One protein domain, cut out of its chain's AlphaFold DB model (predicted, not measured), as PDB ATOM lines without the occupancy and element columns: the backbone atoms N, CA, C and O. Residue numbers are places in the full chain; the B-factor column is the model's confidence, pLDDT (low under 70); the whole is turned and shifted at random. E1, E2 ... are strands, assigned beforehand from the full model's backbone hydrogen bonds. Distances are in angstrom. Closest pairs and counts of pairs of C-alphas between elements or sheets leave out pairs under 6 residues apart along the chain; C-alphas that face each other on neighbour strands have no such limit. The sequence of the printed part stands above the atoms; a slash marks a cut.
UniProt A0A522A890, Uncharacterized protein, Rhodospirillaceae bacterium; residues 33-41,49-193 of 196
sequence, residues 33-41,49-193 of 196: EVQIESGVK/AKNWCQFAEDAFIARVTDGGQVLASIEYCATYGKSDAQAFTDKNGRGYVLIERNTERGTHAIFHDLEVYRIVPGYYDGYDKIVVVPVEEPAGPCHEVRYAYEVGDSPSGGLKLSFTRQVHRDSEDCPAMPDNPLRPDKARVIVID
ATOM      1  N   GLU A  33     189.198 188.569 181.523       94.94
ATOM      2  CA  GLU A  33     188.408 188.481 182.740       94.94
ATOM      3  C   GLU A  33     186.975 188.898 182.427       94.94
ATOM      4  O   GLU A  33     186.732 189.771 181.592       94.94
ATOM      5  N   VAL A  34     186.017 188.263 183.097       96.31
ATOM      6  CA  VAL A  34     184.608 188.638 183.035       96.31
ATOM      7  C   VAL A  34     184.090 188.852 184.447       96.31
ATOM      8  O   VAL A  34     184.379 188.068 185.351       96.31
ATOM      9  N   GLN A  35     183.349 189.937 184.639       95.38
ATOM     10  CA  GLN A  35     182.688 190.265 185.896       95.38
ATOM     11  C   GLN A  35     181.206 190.494 185.623       95.38
ATOM     12  O   GLN A  35     180.851 191.261 184.727       95.38
ATOM     13  N   ILE A  36     180.354 189.828 186.396       92.75
ATOM     14  CA  ILE A  36     178.908 190.043 186.360       92.75
ATOM     15  C   ILE A  36     178.553 191.102 187.398       92.75
ATOM     16  O   ILE A  36     178.910 190.986 188.571       92.75
ATOM     17  N   GLU A  37     177.808 192.112 186.972       90.50
ATOM     18  CA  GLU A  37     177.225 193.122 187.846       90.50
ATOM     19  C   GLU A  37     175.716 193.249 187.614       90.50
ATOM     20  O   GLU A  37     175.193 192.937 186.541       90.50
ATOM     21  N   SER A  38     175.014 193.740 188.637       86.44
ATOM     22  CA  SER A  38     173.623 194.170 188.505       86.44
ATOM     23  C   SER A  38     173.531 195.311 187.491       86.44
ATOM     24  O   SER A  38     174.244 196.310 187.607       86.44
ATOM     25  N   GLY A  39     172.604 195.204 186.539       81.62
ATOM     26  CA  GLY A  39     172.247 196.284 185.615       81.62
ATOM     27  C   GLY A  39     171.459 197.420 186.282       81.62
ATOM     28  O   GLY A  39     171.277 198.492 185.696       81.62
ATOM     29  N   VAL A  40     171.017 197.216 187.526       79.75
ATOM     30  CA  VAL A  40     170.372 198.232 188.366       79.75
ATOM     31  C   VAL A  40     171.402 198.820 189.317       79.75
ATOM     32  O   VAL A  40     172.011 198.093 190.109       79.75
ATOM     33  N   LYS A  41     171.590 200.143 189.269       74.25
ATOM     34  CA  LYS A  41     172.472 200.844 190.203       74.25
ATOM     35  C   LYS A  41     171.749 201.097 191.527       74.25
ATOM     36  O   LYS A  41     170.536 201.318 191.536       74.25
ATOM     37  N   ALA A  49     162.017 198.295 182.357       50.94
ATOM     38  CA  ALA A  49     162.627 198.065 181.044       50.94
ATOM     39  C   ALA A  49     164.134 198.362 180.977       50.94
ATOM     40  O   ALA A  49     164.618 198.867 179.963       50.94
ATOM     41  N   LYS A  50     164.909 198.068 182.029       57.31
ATOM     42  CA  LYS A  50     166.374 198.040 181.875       57.31
ATOM     43  C   LYS A  50     166.776 196.781 181.112       57.31
ATOM     44  O   LYS A  50     166.315 195.692 181.438       57.31
ATOM     45  N   ASN A  51     167.588 196.949 180.071       61.69
ATOM     46  CA  ASN A  51     168.136 195.872 179.240       61.69
ATOM     47  C   ASN A  51     167.065 194.949 178.621       61.69
ATOM     48  O   ASN A  51     167.331 193.779 178.366       61.69
ATOM     49  N   TRP A  52     165.852 195.469 178.379       71.00
ATOM     50  CA  TRP A  52     164.697 194.711 177.864       71.00
ATOM     51  C   TRP A  52     164.176 193.605 178.800       71.00
ATOM     52  O   TRP A  52     163.378 192.766 178.378       71.00
ATOM     53  N   CYS A  53     164.589 193.611 180.069       77.62
ATOM     54  CA  CYS A  53     164.135 192.640 181.057       77.62
ATOM     55  C   CYS A  53     162.742 192.990 181.576       77.62
ATOM     56  O   CYS A  53     162.409 194.159 181.764       77.62
ATOM     57  N   GLN A  54     161.933 191.957 181.831       76.12
ATOM     58  CA  GLN A  54     160.591 192.120 182.396       76.12
ATOM     59  C   GLN A  54     160.639 192.696 183.819       76.12
ATOM     60  O   GLN A  54     159.784 193.499 184.191       76.12
ATOM     61  N   PHE A  55     161.642 192.288 184.594       78.06
ATOM     62  CA  PHE A  55     161.897 192.751 185.950       78.06
ATOM     63  C   PHE A  55     163.294 193.361 186.017       78.06
ATOM     64  O   PHE A  55     164.219 192.891 185.352       78.06
ATOM     65  N   ALA A  56     163.453 194.435 186.786       79.19
ATOM     66  CA  ALA A  56     164.728 195.144 186.841       79.19
ATOM     67  C   ALA A  56     165.788 194.335 187.613       79.19
ATOM     68  O   ALA A  56     166.959 194.383 187.256       79.19
ATOM     69  N   GLU A  57     165.391 193.510 188.584       79.38
ATOM     70  CA  GLU A  57     166.267 192.570 189.306       79.38
ATOM     71  C   GLU A  57     166.875 191.483 188.419       79.38
ATOM     72  O   GLU A  57     167.880 190.880 188.792       79.38
ATOM     73  N   ASP A  58     166.295 191.265 187.242       83.94
ATOM     74  CA  ASP A  58     166.793 190.303 186.272       83.94
ATOM     75  C   ASP A  58     167.802 190.933 185.305       83.94
ATOM     76  O   ASP A  58     168.351 190.222 184.472       83.94
ATOM     77  N   ALA A  59     168.046 192.247 185.362       87.50
ATOM     78  CA  ALA A  59     168.984 192.912 184.466       87.50
ATOM     79  C   ALA A  59     170.428 192.732 184.950       87.50
ATOM     80  O   ALA A  59     170.787 193.171 186.044       87.50
ATOM     81  N   PHE A  60     171.276 192.161 184.096       90.25
ATOM     82  CA  PHE A  60     172.701 191.952 184.346       90.25
ATOM     83  C   PHE A  60     173.558 192.586 183.255       90.25
ATOM     84  O   PHE A  60     173.117 192.794 182.119       90.25
ATOM     85  N   ILE A  61     174.803 192.884 183.623       92.62
ATOM     86  CA  ILE A  61     175.857 193.300 182.702       92.62
ATOM     87  C   ILE A  61     177.070 192.406 182.947       92.62
ATOM     88  O   ILE A  61     177.607 192.375 184.053       92.62
ATOM     89  N   ALA A  62     177.526 191.697 181.916       94.94
ATOM     90  CA  ALA A  62     178.821 191.027 181.927       94.94
ATOM     91  C   ALA A  62     179.869 191.972 181.327       94.94
ATOM     92  O   ALA A  62     179.883 192.236 180.120       94.94
ATOM     93  N   ARG A  63     180.748 192.506 182.179       95.25
ATOM     94  CA  ARG A  63     181.884 193.337 181.768       95.25
ATOM     95  C   ARG A  63     183.074 192.452 181.457       95.25
ATOM     96  O   ARG A  63     183.525 191.704 182.320       95.25
ATOM     97  N   VAL A  64     183.592 192.577 180.242       96.00
ATOM     98  CA  VAL A  64     184.743 191.803 179.772       96.00
ATOM     99  C   VAL A  64     185.951 192.715 179.708       96.00
ATOM    100  O   VAL A  64     185.899 193.757 179.048       96.00
ATOM    101  N   THR A  65     187.029 192.337 180.384       94.75
ATOM    102  CA  THR A  65     188.241 193.148 180.489       94.75
ATOM    103  C   THR A  65     189.490 192.381 180.090       94.75
ATOM    104  O   THR A  65     189.598 191.182 180.332       94.75
ATOM    105  N   ASP A  66     190.461 193.105 179.544       92.38
ATOM    106  CA  ASP A  66     191.827 192.638 179.320       92.38
ATOM    107  C   ASP A  66     192.789 193.667 179.925       92.38
ATOM    108  O   ASP A  66     192.741 194.852 179.595       92.38
ATOM    109  N   GLY A  67     193.590 193.246 180.907       88.69
ATOM    110  CA  GLY A  67     194.507 194.142 181.620       88.69
ATOM    111  C   GLY A  67     193.816 195.343 182.286       88.69
ATOM    112  O   GLY A  67     194.408 196.416 182.384       88.69
ATOM    113  N   GLY A  68     192.554 195.189 182.704       88.81
ATOM    114  CA  GLY A  68     191.730 196.252 183.293       88.81
ATOM    115  C   GLY A  68     191.059 197.194 182.283       88.81
ATOM    116  O   GLY A  68     190.235 198.018 182.680       88.81
ATOM    117  N   GLN A  69     191.352 197.073 180.985       91.12
ATOM    118  CA  GLN A  69     190.623 197.784 179.939       91.12
ATOM    119  C   GLN A  69     189.332 197.034 179.607       91.12
ATOM    120  O   GLN A  69     189.370 195.850 179.282       91.12
ATOM    121  N   VAL A  70     188.190 197.724 179.645       92.50
ATOM    122  CA  VAL A  70     186.906 197.154 179.208       92.50
ATOM    123  C   VAL A  70     186.919 196.981 177.691       92.50
ATOM    124  O   VAL A  70     187.082 197.953 176.955       92.50
ATOM    125  N   LEU A  71     186.735 195.741 177.242       93.62
ATOM    126  CA  LEU A  71     186.635 195.370 175.831       93.62
ATOM    127  C   LEU A  71     185.184 195.261 175.361       93.62
ATOM    128  O   LEU A  71     184.891 195.599 174.218       93.62
ATOM    129  N   ALA A  72     184.292 194.783 176.232       94.81
ATOM    130  CA  ALA A  72     182.878 194.587 175.926       94.81
ATOM    131  C   ALA A  72     182.014 194.732 177.189       94.81
ATOM    132  O   ALA A  72     182.483 194.531 178.313       94.81
ATOM    133  N   SER A  73     180.742 195.085 177.010       93.44
ATOM    134  CA  SER A  73     179.730 195.092 178.074       93.44
ATOM    135  C   SER A  73     178.463 194.445 177.533       93.44
ATOM    136  O   SER A  73     177.771 195.033 176.710       93.44
ATOM    137  N   ILE A  74     178.203 193.209 177.952       93.44
ATOM    138  CA  ILE A  74     177.086 192.407 177.452       93.44
ATOM    139  C   ILE A  74     175.917 192.583 178.413       93.44
ATOM    140  O   ILE A  74     175.989 192.150 179.561       93.44
ATOM    141  N   GLU A  75     174.853 193.224 177.949       91.31
ATOM    142  CA  GLU A  75     173.607 193.385 178.695       91.31
ATOM    143  C   GLU A  75     172.683 192.193 178.433       91.31
ATOM    144  O   GLU A  75     172.446 191.824 177.283       91.31
ATOM    145  N   TYR A  76     172.155 191.577 179.489       89.44
ATOM    146  CA  TYR A  76     171.254 190.430 179.366       89.44
ATOM    147  C   TYR A  76     170.304 190.325 180.557       89.44
ATOM    148  O   TYR A  76     170.482 190.983 181.582       89.44
ATOM    149  N   CYS A  77     169.291 189.470 180.410       86.06
ATOM    150  CA  CYS A  77     168.332 189.184 181.469       86.06
ATOM    151  C   CYS A  77     168.600 187.809 182.069       86.06
ATOM    152  O   CYS A  77     168.569 186.827 181.335       86.06
ATOM    153  N   ALA A  78     168.807 187.683 183.369       85.38
ATOM    154  CA  ALA A  78     168.776 186.387 184.037       85.38
ATOM    155  C   ALA A  78     167.626 186.390 185.035       85.38
ATOM    156  O   ALA A  78     167.714 186.989 186.106       85.38
ATOM    157  N   THR A  79     166.527 185.755 184.636       75.44
ATOM    158  CA  THR A  79     165.341 185.602 185.463       75.44
ATOM    159  C   THR A  79     165.713 184.928 186.773       75.44
ATOM    160  O   THR A  79     166.438 183.932 186.787       75.44
ATOM    161  N   TYR A  80     165.197 185.477 187.870       69.69
ATOM    162  CA  TYR A  80     165.429 184.996 189.233       69.69
ATOM    163  C   TYR A  80     166.829 185.306 189.789       69.69
ATOM    164  O   TYR A  80     167.222 184.748 190.817       69.69
ATOM    165  N   GLY A  81     167.533 186.262 189.176       63.34
ATOM    166  CA  GLY A  81     168.607 187.021 189.820       63.34
ATOM    167  C   GLY A  81     169.955 186.309 189.951       63.34
ATOM    168  O   GLY A  81     170.764 186.707 190.791       63.34
ATOM    169  N   LYS A  82     170.218 185.268 189.156       79.62
ATOM    170  CA  LYS A  82     171.494 184.542 189.182       79.62
ATOM    171  C   LYS A  82     171.982 184.165 187.788       79.62
ATOM    172  O   LYS A  82     171.222 183.739 186.919       79.62
ATOM    173  N   SER A  83     173.281 184.335 187.596       88.62
ATOM    174  CA  SER A  83     174.000 184.034 186.369       88.62
ATOM    175  C   SER A  83     175.462 183.771 186.710       88.62
ATOM    176  O   SER A  83     175.967 184.313 187.695       88.62
ATOM    177  N   ASP A  84     176.122 182.949 185.902       92.25
ATOM    178  CA  ASP A  84     177.572 182.768 185.941       92.25
ATOM    179  C   ASP A  84     178.177 183.102 184.574       92.25
ATOM    180  O   ASP A  84     177.494 183.038 183.548       92.25
ATOM    181  N   ALA A  85     179.446 183.500 184.552       95.06
ATOM    182  CA  ALA A  85     180.145 183.792 183.315       95.06
ATOM    183  C   ALA A  85     181.619 183.422 183.393       95.06
ATOM    184  O   ALA A  85     182.298 183.632 184.396       95.06
ATOM    185  N   GLN A  86     182.135 182.921 182.276       96.00
ATOM    186  CA  GLN A  86     183.530 182.533 182.136       96.00
ATOM    187  C   GLN A  86     184.100 183.090 180.835       96.00
ATOM    188  O   GLN A  86     183.450 183.067 179.790       96.00
ATOM    189  N   ALA A  87     185.331 183.591 180.902       95.75
ATOM    190  CA  ALA A  87     186.056 184.107 179.751       95.75
ATOM    191  C   ALA A  87     187.125 183.110 179.294       95.75
ATOM    192  O   ALA A  87     187.843 182.520 180.106       95.75
ATOM    193  N   PHE A  88     187.249 182.960 177.979       94.38
ATOM    194  CA  PHE A  88     188.187 182.055 177.330       94.38
ATOM    195  C   PHE A  88     188.928 182.784 176.216       94.38
ATOM    196  O   PHE A  88     188.377 183.656 175.545       94.38
ATOM    197  N   THR A  89     190.169 182.379 175.985       92.56
ATOM    198  CA  THR A  89     190.954 182.804 174.828       92.56
ATOM    199  C   THR A  89     191.289 181.555 174.035       92.56
ATOM    200  O   THR A  89     191.856 180.621 174.600       92.56
ATOM    201  N   ASP A  90     190.931 181.514 172.752       91.25
ATOM    202  CA  ASP A  90     191.307 180.381 171.906       91.25
ATOM    203  C   ASP A  90     192.800 180.411 171.541       91.25
ATOM    204  O   ASP A  90     193.510 181.400 171.742       91.25
ATOM    205  N   LYS A  91     193.279 179.328 170.925       87.94
ATOM    206  CA  LYS A  91     194.667 179.217 170.449       87.94
ATOM    207  C   LYS A  91     195.114 180.287 169.435       87.94
ATOM    208  O   LYS A  91     196.313 180.428 169.212       87.94
ATOM    209  N   ASN A  92     194.181 181.007 168.808       88.94
ATOM    210  CA  ASN A  92     194.460 182.098 167.873       88.94
ATOM    211  C   ASN A  92     194.394 183.474 168.570       88.94
ATOM    212  O   ASN A  92     194.484 184.501 167.900       88.94
ATOM    213  N   GLY A  93     194.224 183.514 169.896       89.12
ATOM    214  CA  GLY A  93     194.127 184.746 170.677       89.12
ATOM    215  C   GLY A  93     192.743 185.396 170.658       89.12
ATOM    216  O   GLY A  93     192.595 186.512 171.151       89.12
ATOM    217  N   ARG A  94     191.717 184.743 170.096       90.62
ATOM    218  CA  ARG A  94     190.359 185.302 170.045       90.62
ATOM    219  C   ARG A  94     189.668 185.101 171.388       90.62
ATOM    220  O   ARG A  94     189.679 183.999 171.934       90.62
ATOM    221  N   GLY A  95     189.060 186.169 171.894       93.69
ATOM    222  CA  GLY A  95     188.323 186.157 173.150       93.69
ATOM    223  C   GLY A  95     186.895 185.659 172.995       93.69
ATOM    224  O   GLY A  95     186.210 186.013 172.035       93.69
ATOM    225  N   TYR A  96     186.438 184.890 173.973       95.38
ATOM    226  CA  TYR A  96     185.070 184.410 174.085       95.38
ATOM    227  C   TYR A  96     184.586 184.565 175.517       95.38
ATOM    228  O   TYR A  96     185.360 184.418 176.461       95.38
ATOM    229  N   VAL A  97     183.295 184.819 175.672       96.69
ATOM    230  CA  VAL A  97     182.622 184.810 176.967       96.69
ATOM    231  C   VAL A  97     181.421 183.893 176.887       96.69
ATOM    232  O   VAL A  97     180.616 183.975 175.962       96.69
ATOM    233  N   LEU A  98     181.344 182.997 177.857       96.56
ATOM    234  CA  LEU A  98     180.222 182.111 178.093       96.56
ATOM    235  C   LEU A  98     179.420 182.700 179.245       96.56
ATOM    236  O   LEU A  98     180.007 183.003 180.280       96.56
ATOM    237  N   ILE A  99     178.115 182.870 179.060       95.12
ATOM    238  CA  ILE A  99     177.191 183.351 180.087       95.12
ATOM    239  C   ILE A  99     176.134 182.271 180.304       95.12
ATOM    240  O   ILE A  99     175.342 181.988 179.405       95.12
ATOM    241  N   GLU A 100     176.116 181.686 181.494       92.75
ATOM    242  CA  GLU A 100     175.028 180.834 181.958       92.75
ATOM    243  C   GLU A 100     173.947 181.705 182.590       92.75
ATOM    244  O   GLU A 100     174.185 182.436 183.561       92.75
ATOM    245  N   ARG A 101     172.744 181.645 182.024       88.00
ATOM    246  CA  ARG A 101     171.584 182.407 182.488       88.00
ATOM    247  C   ARG A 101     170.696 181.537 183.367       88.00
ATOM    248  O   ARG A 101     170.513 180.354 183.089       88.00
ATOM    249  N   ASN A 102     170.078 182.179 184.359       79.56
ATOM    250  CA  ASN A 102     169.064 181.602 185.244       79.56
ATOM    251  C   ASN A 102     169.613 180.502 186.168       79.56
ATOM    252  O   ASN A 102     168.909 179.554 186.487       79.56
ATOM    253  N   THR A 103     170.864 180.603 186.620       65.94
ATOM    254  CA  THR A 103     171.474 179.566 187.462       65.94
ATOM    255  C   THR A 103     170.787 179.501 188.841       65.94
ATOM    256  O   THR A 103     170.719 180.482 189.562       65.94
ATOM    257  N   GLU A 104     170.267 178.341 189.252       58.22
ATOM    258  CA  GLU A 104     169.689 178.089 190.591       58.22
ATOM    259  C   GLU A 104     168.451 178.923 191.044       58.22
ATOM    260  O   GLU A 104     168.577 179.793 191.914       58.22
ATOM    261  N   ARG A 105     167.218 178.514 190.678       50.78
ATOM    262  CA  ARG A 105     166.106 178.335 191.656       50.78
ATOM    263  C   ARG A 105     164.873 177.610 191.085       50.78
ATOM    264  O   ARG A 105     164.225 178.106 190.174       50.78
ATOM    265  N   GLY A 106     164.447 176.555 191.788       52.97
ATOM    266  CA  GLY A 106     163.131 175.916 191.644       52.97
ATOM    267  C   GLY A 106     163.071 174.854 190.545       52.97
ATOM    268  O   GLY A 106     163.713 174.990 189.517       52.97
ATOM    269  N   THR A 107     162.281 173.804 190.766       46.94
ATOM    270  CA  THR A 107     162.148 172.597 189.924       46.94
ATOM    271  C   THR A 107     161.652 172.828 188.487       46.94
ATOM    272  O   THR A 107     161.410 171.866 187.773       46.94
ATOM    273  N   HIS A 108     161.471 174.073 188.034       51.25
ATOM    274  CA  HIS A 108     160.846 174.376 186.742       51.25
ATOM    275  C   HIS A 108     161.262 175.743 186.181       51.25
ATOM    276  O   HIS A 108     160.410 176.499 185.699       51.25
ATOM    277  N   ALA A 109     162.540 176.118 186.255       54.25
ATOM    278  CA  ALA A 109     162.987 177.233 185.430       54.25
ATOM    279  C   ALA A 109     162.728 176.876 183.958       54.25
ATOM    280  O   ALA A 109     163.061 175.785 183.500       54.25
ATOM    281  N   ILE A 110     162.036 177.759 183.235       60.53
ATOM    282  CA  ILE A 110     161.495 177.407 181.914       60.53
ATOM    283  C   ILE A 110     162.643 177.130 180.926       60.53
ATOM    284  O   ILE A 110     162.510 176.231 180.100       60.53
ATOM    285  N   PHE A 111     163.773 177.839 181.063       68.19
ATOM    286  CA  PHE A 111     165.001 177.624 180.290       68.19
ATOM    287  C   PHE A 111     166.232 178.049 181.113       68.19
ATOM    288  O   PHE A 111     166.267 179.188 181.589       68.19
ATOM    289  N   HIS A 112     167.239 177.179 181.273       83.19
ATOM    290  CA  HIS A 112     168.610 177.616 181.584       83.19
ATOM    291  C   HIS A 112     169.424 177.524 180.303       83.19
ATOM    292  O   HIS A 112     169.521 176.451 179.702       83.19
ATOM    293  N   ASP A 113     170.015 178.642 179.899       87.62
ATOM    294  CA  ASP A 113     170.722 178.758 178.631       87.62
ATOM    295  C   ASP A 113     172.187 179.114 178.865       87.62
ATOM    296  O   ASP A 113     172.512 179.990 179.668       87.62
ATOM    297  N   LEU A 114     173.059 178.467 178.101       92.00
ATOM    298  CA  LEU A 114     174.430 178.885 177.883       92.00
ATOM    299  C   LEU A 114     174.487 179.733 176.616       92.00
ATOM    300  O   LEU A 114     174.219 179.257 175.510       92.00
ATOM    301  N   GLU A 115     174.869 180.991 176.770       94.12
ATOM    302  CA  GLU A 115     175.095 181.907 175.661       94.12
ATOM    303  C   GLU A 115     176.588 182.107 175.438       94.12
ATOM    304  O   GLU A 115     177.343 182.305 176.387       94.12
ATOM    305  N   VAL A 116     177.019 182.074 174.178       94.75
ATOM    306  CA  VAL A 116     178.425 182.270 173.819       94.75
ATOM    307  C   VAL A 116     178.572 183.518 172.975       94.75
ATOM    308  O   VAL A 116     177.949 183.654 171.920       94.75
ATOM    309  N   TYR A 117     179.469 184.386 173.416       95.12
ATOM    310  CA  TYR A 117     179.814 185.638 172.773       95.12
ATOM    311  C   TYR A 117     181.272 185.603 172.326       95.12
ATOM    312  O   TYR A 117     182.148 185.215 173.097       95.12
ATOM    313  N   ARG A 118     181.555 186.024 171.093       94.56
ATOM    314  CA  ARG A 118     182.917 186.332 170.638       94.56
ATOM    315  C   ARG A 118     183.200 187.795 170.948       94.56
ATOM    316  O   ARG A 118     182.400 188.656 170.605       94.56
ATOM    317  N   ILE A 119     184.348 188.086 171.547       95.00
ATOM    318  CA  ILE A 119     184.789 189.457 171.811       95.00
ATOM    319  C   ILE A 119     185.463 190.000 170.553       95.00
ATOM    320  O   ILE A 119     186.420 189.413 170.042       95.00
ATOM    321  N   VAL A 120     184.943 191.112 170.041       92.94
ATOM    322  CA  VAL A 120     185.388 191.756 168.801       92.94
ATOM    323  C   VAL A 120     185.632 193.240 169.097       92.94
ATOM    324  O   VAL A 120     184.748 194.072 168.869       92.94
ATOM    325  N   PRO A 121     186.813 193.597 169.639       82.94
ATOM    326  CA  PRO A 121     187.126 194.980 169.973       82.94
ATOM    327  C   PRO A 121     186.984 195.894 168.750       82.94
ATOM    328  O   PRO A 121     187.481 195.580 167.669       82.94
ATOM    329  N   GLY A 122     186.308 197.030 168.919       81.19
ATOM    330  CA  GLY A 122     186.053 197.991 167.839       81.19
ATOM    331  C   GLY A 122     184.763 197.753 167.043       81.19
ATOM    332  O   GLY A 122     184.411 198.602 166.225       81.19
ATOM    333  N   TYR A 123     184.033 196.659 167.295       83.62
ATOM    334  CA  TYR A 123     182.628 196.545 166.888       83.62
ATOM    335  C   TYR A 123     181.729 197.396 167.800       83.62
ATOM    336  O   TYR A 123     182.151 197.747 168.900       83.62
ATOM    337  N   TYR A 124     180.506 197.729 167.363       80.31
ATOM    338  CA  TYR A 124     179.631 198.694 168.057       80.31
ATOM    339  C   TYR A 124     179.438 198.365 169.549       80.31
ATOM    340  O   TYR A 124     179.673 199.227 170.392       80.31
ATOM    341  N   ASP A 125     179.134 197.103 169.866       84.81
ATOM    342  CA  ASP A 125     178.978 196.623 171.248       84.81
ATOM    343  C   ASP A 125     180.234 195.902 171.789       84.81
ATOM    344  O   ASP A 125     180.280 195.473 172.942       84.81
ATOM    345  N   GLY A 126     181.280 195.763 170.966       89.88
ATOM    346  CA  GLY A 126     182.521 195.057 171.313       89.88
ATOM    347  C   GLY A 126     182.417 193.525 171.336       89.88
ATOM    348  O   GLY A 126     183.379 192.851 171.714       89.88
ATOM    349  N   TYR A 127     181.279 192.951 170.934       94.00
ATOM    350  CA  TYR A 127     181.051 191.504 170.887       94.00
ATOM    351  C   TYR A 127     180.085 191.088 169.767       94.00
ATOM    352  O   TYR A 127     179.395 191.921 169.185       94.00
ATOM    353  N   ASP A 128     180.029 189.781 169.500       92.19
ATOM    354  CA  ASP A 128     179.047 189.126 168.631       92.19
ATOM    355  C   ASP A 128     178.482 187.870 169.316       92.19
ATOM    356  O   ASP A 128     179.235 187.099 169.919       92.19
ATOM    357  N   LYS A 129     177.163 187.661 169.253       92.38
ATOM    358  CA  LYS A 129     176.488 186.512 169.878       92.38
ATOM    359  C   LYS A 129     176.487 185.337 168.910       92.38
ATOM    360  O   LYS A 129     175.815 185.372 167.886       92.38
ATOM    361  N   ILE A 130     177.204 184.272 169.257       91.38
ATOM    362  CA  ILE A 130     177.486 183.176 168.327       91.38
ATOM    363  C   ILE A 130     176.493 182.026 168.464       91.38
ATOM    364  O   ILE A 130     176.021 181.485 167.465       91.38
ATOM    365  N   VAL A 131     176.179 181.623 169.696       90.44
ATOM    366  CA  VAL A 131     175.276 180.494 169.941       90.44
ATOM    367  C   VAL A 131     174.526 180.653 171.260       90.44
ATOM    368  O   VAL A 131     175.020 181.265 172.206       90.44
ATOM    369  N   VAL A 132     173.324 180.081 171.299       90.31
ATOM    370  CA  VAL A 132     172.528 179.853 172.509       90.31
ATOM    371  C   VAL A 132     172.257 178.361 172.596       90.31
ATOM    372  O   VAL A 132     171.789 177.763 171.624       90.31
ATOM    373  N   VAL A 133     172.577 177.758 173.735       87.88
ATOM    374  CA  VAL A 133     172.404 176.327 173.978       87.88
ATOM    375  C   VAL A 133     171.613 176.139 175.267       87.88
ATOM    376  O   VAL A 133     172.115 176.525 176.319       87.88
ATOM    377  N   PRO A 134     170.433 175.501 175.229       85.56
ATOM    378  CA  PRO A 134     169.755 175.094 176.451       85.56
ATOM    379  C   PRO A 134     170.626 174.094 177.217       85.56
ATOM    380  O   PRO A 134     170.969 173.031 176.688       85.56
ATOM    381  N   VAL A 135     171.001 174.440 178.446       85.94
ATOM    382  CA  VAL A 135     171.716 173.557 179.382       85.94
ATOM    383  C   VAL A 135     170.776 172.909 180.388       85.94
ATOM    384  O   VAL A 135     171.131 171.894 180.980       85.94
ATOM    385  N   GLU A 136     169.556 173.423 180.512       83.44
ATOM    386  CA  GLU A 136     168.468 172.797 181.250       83.44
ATOM    387  C   GLU A 136     167.166 172.921 180.462       83.44
ATOM    388  O   GLU A 136     166.830 174.001 179.972       83.44
ATOM    389  N   GLU A 137     166.430 171.819 180.323       78.12
ATOM    390  CA  GLU A 137     165.126 171.823 179.666       78.12
ATOM    391  C   GLU A 137     164.119 170.892 180.357       78.12
ATOM    392  O   GLU A 137     164.483 169.808 180.837       78.12
ATOM    393  N   PRO A 138     162.822 171.247 180.345       77.75
ATOM    394  CA  PRO A 138     161.781 170.348 180.806       77.75
ATOM    395  C   PRO A 138     161.725 169.091 179.927       77.75
ATOM    396  O   PRO A 138     161.755 169.131 178.689       77.75
ATOM    397  N   ALA A 139     161.610 167.947 180.594       77.62
ATOM    398  CA  ALA A 139     161.590 166.624 179.978       77.62
ATOM    399  C   ALA A 139     160.312 165.830 180.291       77.62
ATOM    400  O   ALA A 139     160.081 164.759 179.733       77.62
ATOM    401  N   GLY A 140     159.449 166.360 181.150       76.19
ATOM    402  CA  GLY A 140     158.153 165.790 181.477       76.19
ATOM    403  C   GLY A 140     157.590 166.417 182.750       76.19
ATOM    404  O   GLY A 140     158.192 167.340 183.287       76.19
ATOM    405  N   PRO A 141     156.458 165.908 183.263       76.31
ATOM    406  CA  PRO A 141     155.806 166.466 184.453       76.31
ATOM    407  C   PRO A 141     156.649 166.434 185.737       76.31
ATOM    408  O   PRO A 141     156.373 167.203 186.649       76.31
ATOM    409  N   CYS A 142     157.629 165.531 185.818       81.69
ATOM    410  CA  CYS A 142     158.522 165.340 186.969       81.69
ATOM    411  C   CYS A 142     159.970 165.024 186.539       81.69
ATOM    412  O   CYS A 142     160.732 164.397 187.278       81.69
ATOM    413  N   HIS A 143     160.316 165.390 185.296       80.12
ATOM    414  CA  HIS A 143     161.647 165.185 184.731       80.12
ATOM    415  C   HIS A 143     162.207 166.473 184.174       80.12
ATOM    416  O   HIS A 143     161.537 167.213 183.446       80.12
ATOM    417  N   GLU A 144     163.502 166.604 184.371       81.44
ATOM    418  CA  GLU A 144     164.300 167.695 183.865       81.44
ATOM    419  C   GLU A 144     165.560 167.101 183.228       81.44
ATOM    420  O   GLU A 144     166.096 166.084 183.683       81.44
ATOM    421  N   VAL A 145     166.006 167.682 182.121       82.25
ATOM    422  CA  VAL A 145     167.274 167.307 181.497       82.25
ATOM    423  C   VAL A 145     168.254 168.431 181.722       82.25
ATOM    424  O   VAL A 145     168.019 169.540 181.261       82.25
ATOM    425  N   ARG A 146     169.376 168.097 182.355       85.44
ATOM    426  CA  ARG A 146     170.534 168.974 182.503       85.44
ATOM    427  C   ARG A 146     171.649 168.528 181.580       85.44
ATOM    428  O   ARG A 146     171.830 167.337 181.324       85.44
ATOM    429  N   TYR A 147     172.434 169.477 181.113       86.50
ATOM    430  CA  TYR A 147     173.633 169.231 180.340       86.50
ATOM    431  C   TYR A 147     174.824 169.811 181.091       86.50
ATOM    432  O   TYR A 147     175.034 171.020 181.101       86.50
ATOM    433  N   ALA A 148     175.635 168.939 181.687       88.38
ATOM    434  CA  ALA A 148     176.968 169.341 182.118       88.38
ATOM    435  C   ALA A 148     177.811 169.596 180.869       88.38
ATOM    436  O   ALA A 148     177.723 168.814 179.918       88.38
ATOM    437  N   TYR A 149     178.622 170.650 180.846       90.75
ATOM    438  CA  TYR A 149     179.445 170.955 179.683       90.75
ATOM    439  C   TYR A 149     180.903 171.219 180.043       90.75
ATOM    440  O   TYR A 149     181.230 171.681 181.132       90.75
ATOM    441  N   GLU A 150     181.777 170.912 179.091       93.31
ATOM    442  CA  GLU A 150     183.206 171.186 179.147       93.31
ATOM    443  C   GLU A 150     183.602 172.054 177.955       93.31
ATOM    444  O   GLU A 150     183.136 171.838 176.829       93.31
ATOM    445  N   VAL A 151     184.489 173.015 178.203       93.69
ATOM    446  CA  VAL A 151     185.049 173.903 177.183       93.69
ATOM    447  C   VAL A 151     186.468 173.448 176.867       93.69
ATOM    448  O   VAL A 151     187.301 173.319 177.760       93.69
ATOM    449  N   GLY A 152     186.748 173.214 175.590       92.50
ATOM    450  CA  GLY A 152     188.085 172.905 175.094       92.50
ATOM    451  C   GLY A 152     188.408 173.657 173.809       92.50
ATOM    452  O   GLY A 152     187.572 174.374 173.261       92.50
ATOM    453  N   ASP A 153     189.622 173.460 173.306       90.62
ATOM    454  CA  ASP A 153     190.073 174.083 172.063       90.62
ATOM    455  C   ASP A 153     189.557 173.344 170.820       90.62
ATOM    456  O   ASP A 153     189.565 172.109 170.748       90.62
ATOM    457  N   SER A 154     189.166 174.108 169.798       89.50
ATOM    458  CA  SER A 154     188.936 173.576 168.451       89.50
ATOM    459  C   SER A 154     190.264 173.432 167.675       89.50
ATOM    460  O   SER A 154     191.089 174.356 167.691       89.50
ATOM    461  N   PRO A 155     190.493 172.333 166.920       84.12
ATOM    462  CA  PRO A 155     191.676 172.177 166.066       84.12
ATOM    463  C   PRO A 155     191.832 173.255 164.986       84.12
ATOM    464  O   PRO A 155     192.957 173.526 164.572       84.12
ATOM    465  N   SER A 156     190.750 173.893 164.541       83.75
ATOM    466  CA  SER A 156     190.744 175.025 163.592       83.75
ATOM    467  C   SER A 156     190.903 176.387 164.277       83.75
ATOM    468  O   SER A 156     191.156 177.389 163.615       83.75
ATOM    469  N   GLY A 157     190.848 176.421 165.608       84.56
ATOM    470  CA  GLY A 157     190.735 177.638 166.405       84.56
ATOM    471  C   GLY A 157     189.278 177.902 166.757       84.56
ATOM    472  O   GLY A 157     188.378 177.538 166.015       84.56
ATOM    473  N   GLY A 158     189.049 178.567 167.881       90.44
ATOM    474  CA  GLY A 158     187.727 178.733 168.477       90.44
ATOM    475  C   GLY A 158     187.501 177.731 169.601       90.44
ATOM    476  O   GLY A 158     188.457 177.129 170.101       90.44
ATOM    477  N   LEU A 159     186.244 177.558 170.001       92.31
ATOM    478  CA  LEU A 159     185.881 176.732 171.152       92.31
ATOM    479  C   LEU A 159     185.197 175.438 170.724       92.31
ATOM    480  O   LEU A 159     184.400 175.405 169.790       92.31
ATOM    481  N   LYS A 160     185.456 174.372 171.470       93.38
ATOM    482  CA  LYS A 160     184.704 173.124 171.433       93.38
ATOM    483  C   LYS A 160     183.946 172.983 172.746       93.38
ATOM    484  O   LYS A 160     184.557 172.845 173.799       93.38
ATOM    485  N   LEU A 161     182.623 172.953 172.666       92.62
ATOM    486  CA  LEU A 161     181.743 172.689 173.799       92.62
ATOM    487  C   LEU A 161     181.287 171.237 173.744       92.62
ATOM    488  O   LEU A 161     180.701 170.811 172.746       92.62
ATOM    489  N   SER A 162     181.572 170.472 174.792       92.00
ATOM    490  CA  SER A 162     181.158 169.070 174.911       92.00
ATOM    491  C   SER A 162     180.134 168.950 176.027       92.00
ATOM    492  O   SER A 162     180.453 169.219 177.174       92.00
ATOM    493  N   PHE A 163     178.913 168.545 175.694       89.69
ATOM    494  CA  PHE A 163     177.790 168.442 176.619       89.69
ATOM    495  C   PHE A 163     177.514 166.984 176.954       89.69
ATOM    496  O   PHE A 163     177.407 166.157 176.049       89.69
ATOM    497  N   THR A 164     177.307 166.688 178.229       88.62
ATOM    498  CA  THR A 164     176.915 165.380 178.749       88.62
ATOM    499  C   THR A 164     175.528 165.485 179.364       88.62
ATOM    500  O   THR A 164     175.312 166.246 180.306       88.62
ATOM    501  N   ARG A 165     174.578 164.717 178.818       84.75
ATOM    502  CA  ARG A 165     173.188 164.693 179.284       84.75
ATOM    503  C   ARG A 165     173.090 164.040 180.664       84.75
ATOM    504  O   ARG A 165     173.644 162.968 180.887       84.75
ATOM    505  N   GLN A 166     172.312 164.650 181.544       85.25
ATOM    506  CA  GLN A 166     171.918 164.142 182.850       85.25
ATOM    507  C   GLN A 166     170.397 164.260 182.970       85.25
ATOM    508  O   GLN A 166     169.824 165.294 182.636       85.25
ATOM    509  N   VAL A 167     169.724 163.197 183.411       82.69
ATOM    510  CA  VAL A 167     168.276 163.226 183.664       82.69
ATOM    511  C   VAL A 167     168.057 163.352 185.155       82.69
ATOM    512  O   VAL A 167     168.431 162.451 185.908       82.69
ATOM    513  N   HIS A 168     167.444 164.453 185.569       81.06
ATOM    514  CA  HIS A 168     166.992 164.640 186.933       81.06
ATOM    515  C   HIS A 168     165.541 164.169 187.072       81.06
ATOM    516  O   HIS A 168     164.724 164.336 186.160       81.06
ATOM    517  N   ARG A 169     165.243 163.537 188.209       82.56
ATOM    518  CA  ARG A 169     163.895 163.121 188.601       82.56
ATOM    519  C   ARG A 169     163.567 163.795 189.917       82.56
ATOM    520  O   ARG A 169     164.321 163.637 190.875       82.56
ATOM    521  N   ASP A 170     162.432 164.478 189.955       78.25
ATOM    522  CA  ASP A 170     162.020 165.243 191.135       78.25
ATOM    523  C   ASP A 170     161.582 164.335 192.297       78.25
ATOM    524  O   ASP A 170     161.609 164.739 193.459       78.25
ATOM    525  N   SER A 171     161.173 163.097 191.996       79.56
ATOM    526  CA  SER A 171     160.786 162.091 192.986       79.56
ATOM    527  C   SER A 171     161.069 160.662 192.512       79.56
ATOM    528  O   SER A 171     161.161 160.387 191.313       79.56
ATOM    529  N   GLU A 172     161.168 159.730 193.462       78.38
ATOM    530  CA  GLU A 172     161.316 158.294 193.177       78.38
ATOM    531  C   GLU A 172     160.067 157.692 192.511       78.38
ATOM    532  O   GLU A 172     160.184 156.761 191.715       78.38
ATOM    533  N   ASP A 173     158.888 158.266 192.774       84.31
ATOM    534  CA  ASP A 173     157.607 157.850 192.186       84.31
ATOM    535  C   ASP A 173     157.434 158.309 190.729       84.31
ATOM    536  O   ASP A 173     156.470 157.933 190.055       84.31
ATOM    537  N   CYS A 174     158.350 159.138 190.225       81.38
ATOM    538  CA  CYS A 174     158.314 159.603 188.852       81.38
ATOM    539  C   CYS A 174     158.623 158.427 187.897       81.38
ATOM    540  O   CYS A 174     159.699 157.818 187.992       81.38
ATOM    541  N   PRO A 175     157.703 158.072 186.972       82.12
ATOM    542  CA  PRO A 175     157.910 156.954 186.052       82.12
ATOM    543  C   PRO A 175     159.162 157.193 185.213       82.12
ATOM    544  O   PRO A 175     159.512 158.334 184.970       82.12
ATOM    545  N   ALA A 176     159.847 156.156 184.732       78.94
ATOM    546  CA  ALA A 176     161.015 156.383 183.884       78.94
ATOM    547  C   ALA A 176     160.651 157.224 182.647       78.94
ATOM    548  O   ALA A 176     159.650 156.953 181.978       78.94
ATOM    549  N   MET A 177     161.470 158.235 182.346       73.81
ATOM    550  CA  MET A 177     161.327 159.023 181.127       73.81
ATOM    551  C   MET A 177     161.322 158.082 179.911       73.81
ATOM    552  O   MET A 177     162.227 157.254 179.799       73.81
ATOM    553  N   PRO A 178     160.324 158.173 179.015       67.12
ATOM    554  CA  PRO A 178     160.303 157.342 177.822       67.12
ATOM    555  C   PRO A 178     161.516 157.667 176.949       67.12
ATOM    556  O   PRO A 178     161.850 158.843 176.769       67.12
ATOM    557  N   ASP A 179     162.143 156.634 176.386       67.12
ATOM    558  CA  ASP A 179     163.198 156.805 175.389       67.12
ATOM    559  C   ASP A 179     162.661 157.670 174.249       67.12
ATOM    560  O   ASP A 179     161.752 157.280 173.512       67.12
ATOM    561  N   ASN A 180     163.210 158.875 174.116       64.38
ATOM    562  CA  ASN A 180     162.874 159.760 173.019       64.38
ATOM    563  C   ASN A 180     163.935 159.584 171.924       64.38
ATOM    564  O   ASN A 180     165.036 160.122 172.057       64.38
ATOM    565  N   PRO A 181     163.631 158.892 170.811       55.91
ATOM    566  CA  PRO A 181     164.598 158.684 169.736       55.91
ATOM    567  C   PRO A 181     165.041 159.998 169.066       55.91
ATOM    568  O   PRO A 181     166.083 160.026 168.414       55.91
ATOM    569  N   LEU A 182     164.288 161.092 169.248       54.88
ATOM    570  CA  LEU A 182     164.645 162.438 168.786       54.88
ATOM    571  C   LEU A 182     165.546 163.197 169.775       54.88
ATOM    572  O   LEU A 182     166.114 164.226 169.417       54.88
ATOM    573  N   ARG A 183     165.702 162.703 171.009       58.97
ATOM    574  CA  ARG A 183     166.626 163.233 172.020       58.97
ATOM    575  C   ARG A 183     167.578 162.118 172.452       58.97
ATOM    576  O   ARG A 183     167.465 161.629 173.572       58.97
ATOM    577  N   PRO A 184     168.493 161.685 171.567       51.84
ATOM    578  CA  PRO A 184     169.416 160.617 171.911       51.84
ATOM    579  C   PRO A 184     170.209 160.994 173.171       51.84
ATOM    580  O   PRO A 184     170.601 162.155 173.320       51.84
ATOM    581  N   ASP A 185     170.495 160.003 174.022       53.47
ATOM    582  CA  ASP A 185     171.352 160.059 175.229       53.47
ATOM    583  C   ASP A 185     172.821 160.404 174.944       53.47
ATOM    584  O   ASP A 185     173.752 159.976 175.623       53.47
ATOM    585  N   LYS A 186     173.070 161.135 173.867       56.22
ATOM    586  CA  LYS A 186     174.392 161.317 173.311       56.22
ATOM    587  C   LYS A 186     174.974 162.620 173.801       56.22
ATOM    588  O   LYS A 186     174.301 163.654 173.839       56.22
ATOM    589  N   ALA A 187     176.266 162.544 174.094       63.41
ATOM    590  CA  ALA A 187     177.085 163.721 174.207       63.41
ATOM    591  C   ALA A 187     176.891 164.589 172.954       63.41
ATOM    592  O   ALA A 187     176.933 164.081 171.827       63.41
ATOM    593  N   ARG A 188     176.631 165.881 173.152       78.50
ATOM    594  CA  ARG A 188     176.550 166.849 172.053       78.50
ATOM    595  C   ARG A 188     177.876 167.581 171.991       78.50
ATOM    596  O   ARG A 188     178.402 167.975 173.023       78.50
ATOM    597  N   VAL A 189     178.422 167.749 170.795       80.25
ATOM    598  CA  VAL A 189     179.623 168.557 170.588       80.25
ATOM    599  C   VAL A 189     179.247 169.704 169.675       80.25
ATOM    600  O   VAL A 189     178.774 169.472 168.564       80.25
ATOM    601  N   ILE A 190     179.452 170.928 170.150       84.00
ATOM    602  CA  ILE A 190     179.298 172.142 169.357       84.00
ATOM    603  C   ILE A 190     180.694 172.706 169.144       84.00
ATOM    604  O   ILE A 190     181.417 172.970 170.104       84.00
ATOM    605  N   VAL A 191     181.079 172.856 167.880       85.81
ATOM    606  CA  VAL A 191     182.332 173.508 167.510       85.81
ATOM    607  C   VAL A 191     181.999 174.917 167.053       85.81
ATOM    608  O   VAL A 191     181.219 175.113 166.122       85.81
ATOM    609  N   ILE A 192     182.564 175.890 167.751       85.44
ATOM    610  CA  ILE A 192     182.447 177.308 167.454       85.44
ATOM    611  C   ILE A 192     183.704 177.695 166.691       85.44
ATOM    612  O   ILE A 192     184.679 178.178 167.266       85.44
ATOM    613  N   ASP A 193     183.673 177.443 165.388       78.75
ATOM    614  CA  ASP A 193     184.684 177.919 164.455       78.75
ATOM    615  C   ASP A 193     184.175 179.234 163.864       78.75
ATOM    616  O   ASP A 193     183.288 179.251 163.011       78.75
TER     617      ASP A 193
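This is residues 33 to 41 and 49 to 193 of the 196 residues of an uncharacterized protein of Rhodospirillaceae bacterium (UniProt A0A522A890). Three strand layers are stacked: a small sheet E1 E2 E3 covers E4 E5 E6, and E8 E9 E10 form the third layer. The last two layers are leaves of one long sheet, folded at the diagonal strand E7, and they come together only loosely. The 154 printed residues hold ten named strands, E1 to E10 in chain order, and no named helix; the class is all strand. Both sheets, E1 E2 E3 and E4 E5 E6 E7 E8 E9 E10, are antiparallel in that order. The whole is compact, with a radius of gyration of the C-alphas of 17.1 A, and flat, spanning 53 by 41 by 20 A.

E1, residues 33 to 38, is antiparallel to E2, residues 59 to 66, with N 35 and O 63 at 2.9 A. E2 forms a hairpin with E3, residues 69 to 77, with N 62 and O 74 at 2.8 A. Next come E4, residues 83 to 89, E5, residues 95 to 101, E6, residues 112 to 119, E7, residues 127 to 140, E8, residues 143 to 153, E9, residues 159 to 169, and E10, residues 188 to 192. They make a meander, each strand the antiparallel neighbour of the one before. Its pairs within hydrogen-bond range include N 86 and O 98, 2.9 A; N 97 and O 117, 2.8 A; N 114 and O 133, 2.8 A; N 145 and O 137, 2.9 A; N 150 and O 162, 2.9 A; and N 161 and O 190, 2.8 A. E7 is staggered: residues 127 to 136 pair with E6 and 136 to 140 with E8. In this folded sheet, bent back on itself, E4 E5 E6 face E8 E9 E10 with E7 as the hinge. The two sheets form a sandwich, face to face, their strands at 30 degrees. The closest C-alphas of E1 and E4, Val 34 and Ala 87, are 5.8 A apart.

E1 begins at C-alpha 33, (188.408, 188.481, 182.740). From first to last C-alpha, E7 measures 36.0 A, E8 32.4 A, E9 31.2 A, E3 23.9 A and E2 23.4 A. E7 ends at C-alpha 140, (158.153, 165.790, 181.477), and E10 at C-alpha 192, (182.447, 177.308, 167.454).

The C-alphas farthest apart, of Gly 122 and Asp 173, are 54.9 A apart. Residues 42 to 48 are not printed; C-alphas 41 and 49 are 13.7 A apart across the cut. The link E9 to E10 is long, 18 residues. Mean pLDDT of the printed part is 82.8, with residues 49 to 51, 80 to 81, 103 to 111 and 178 to 187 under 70.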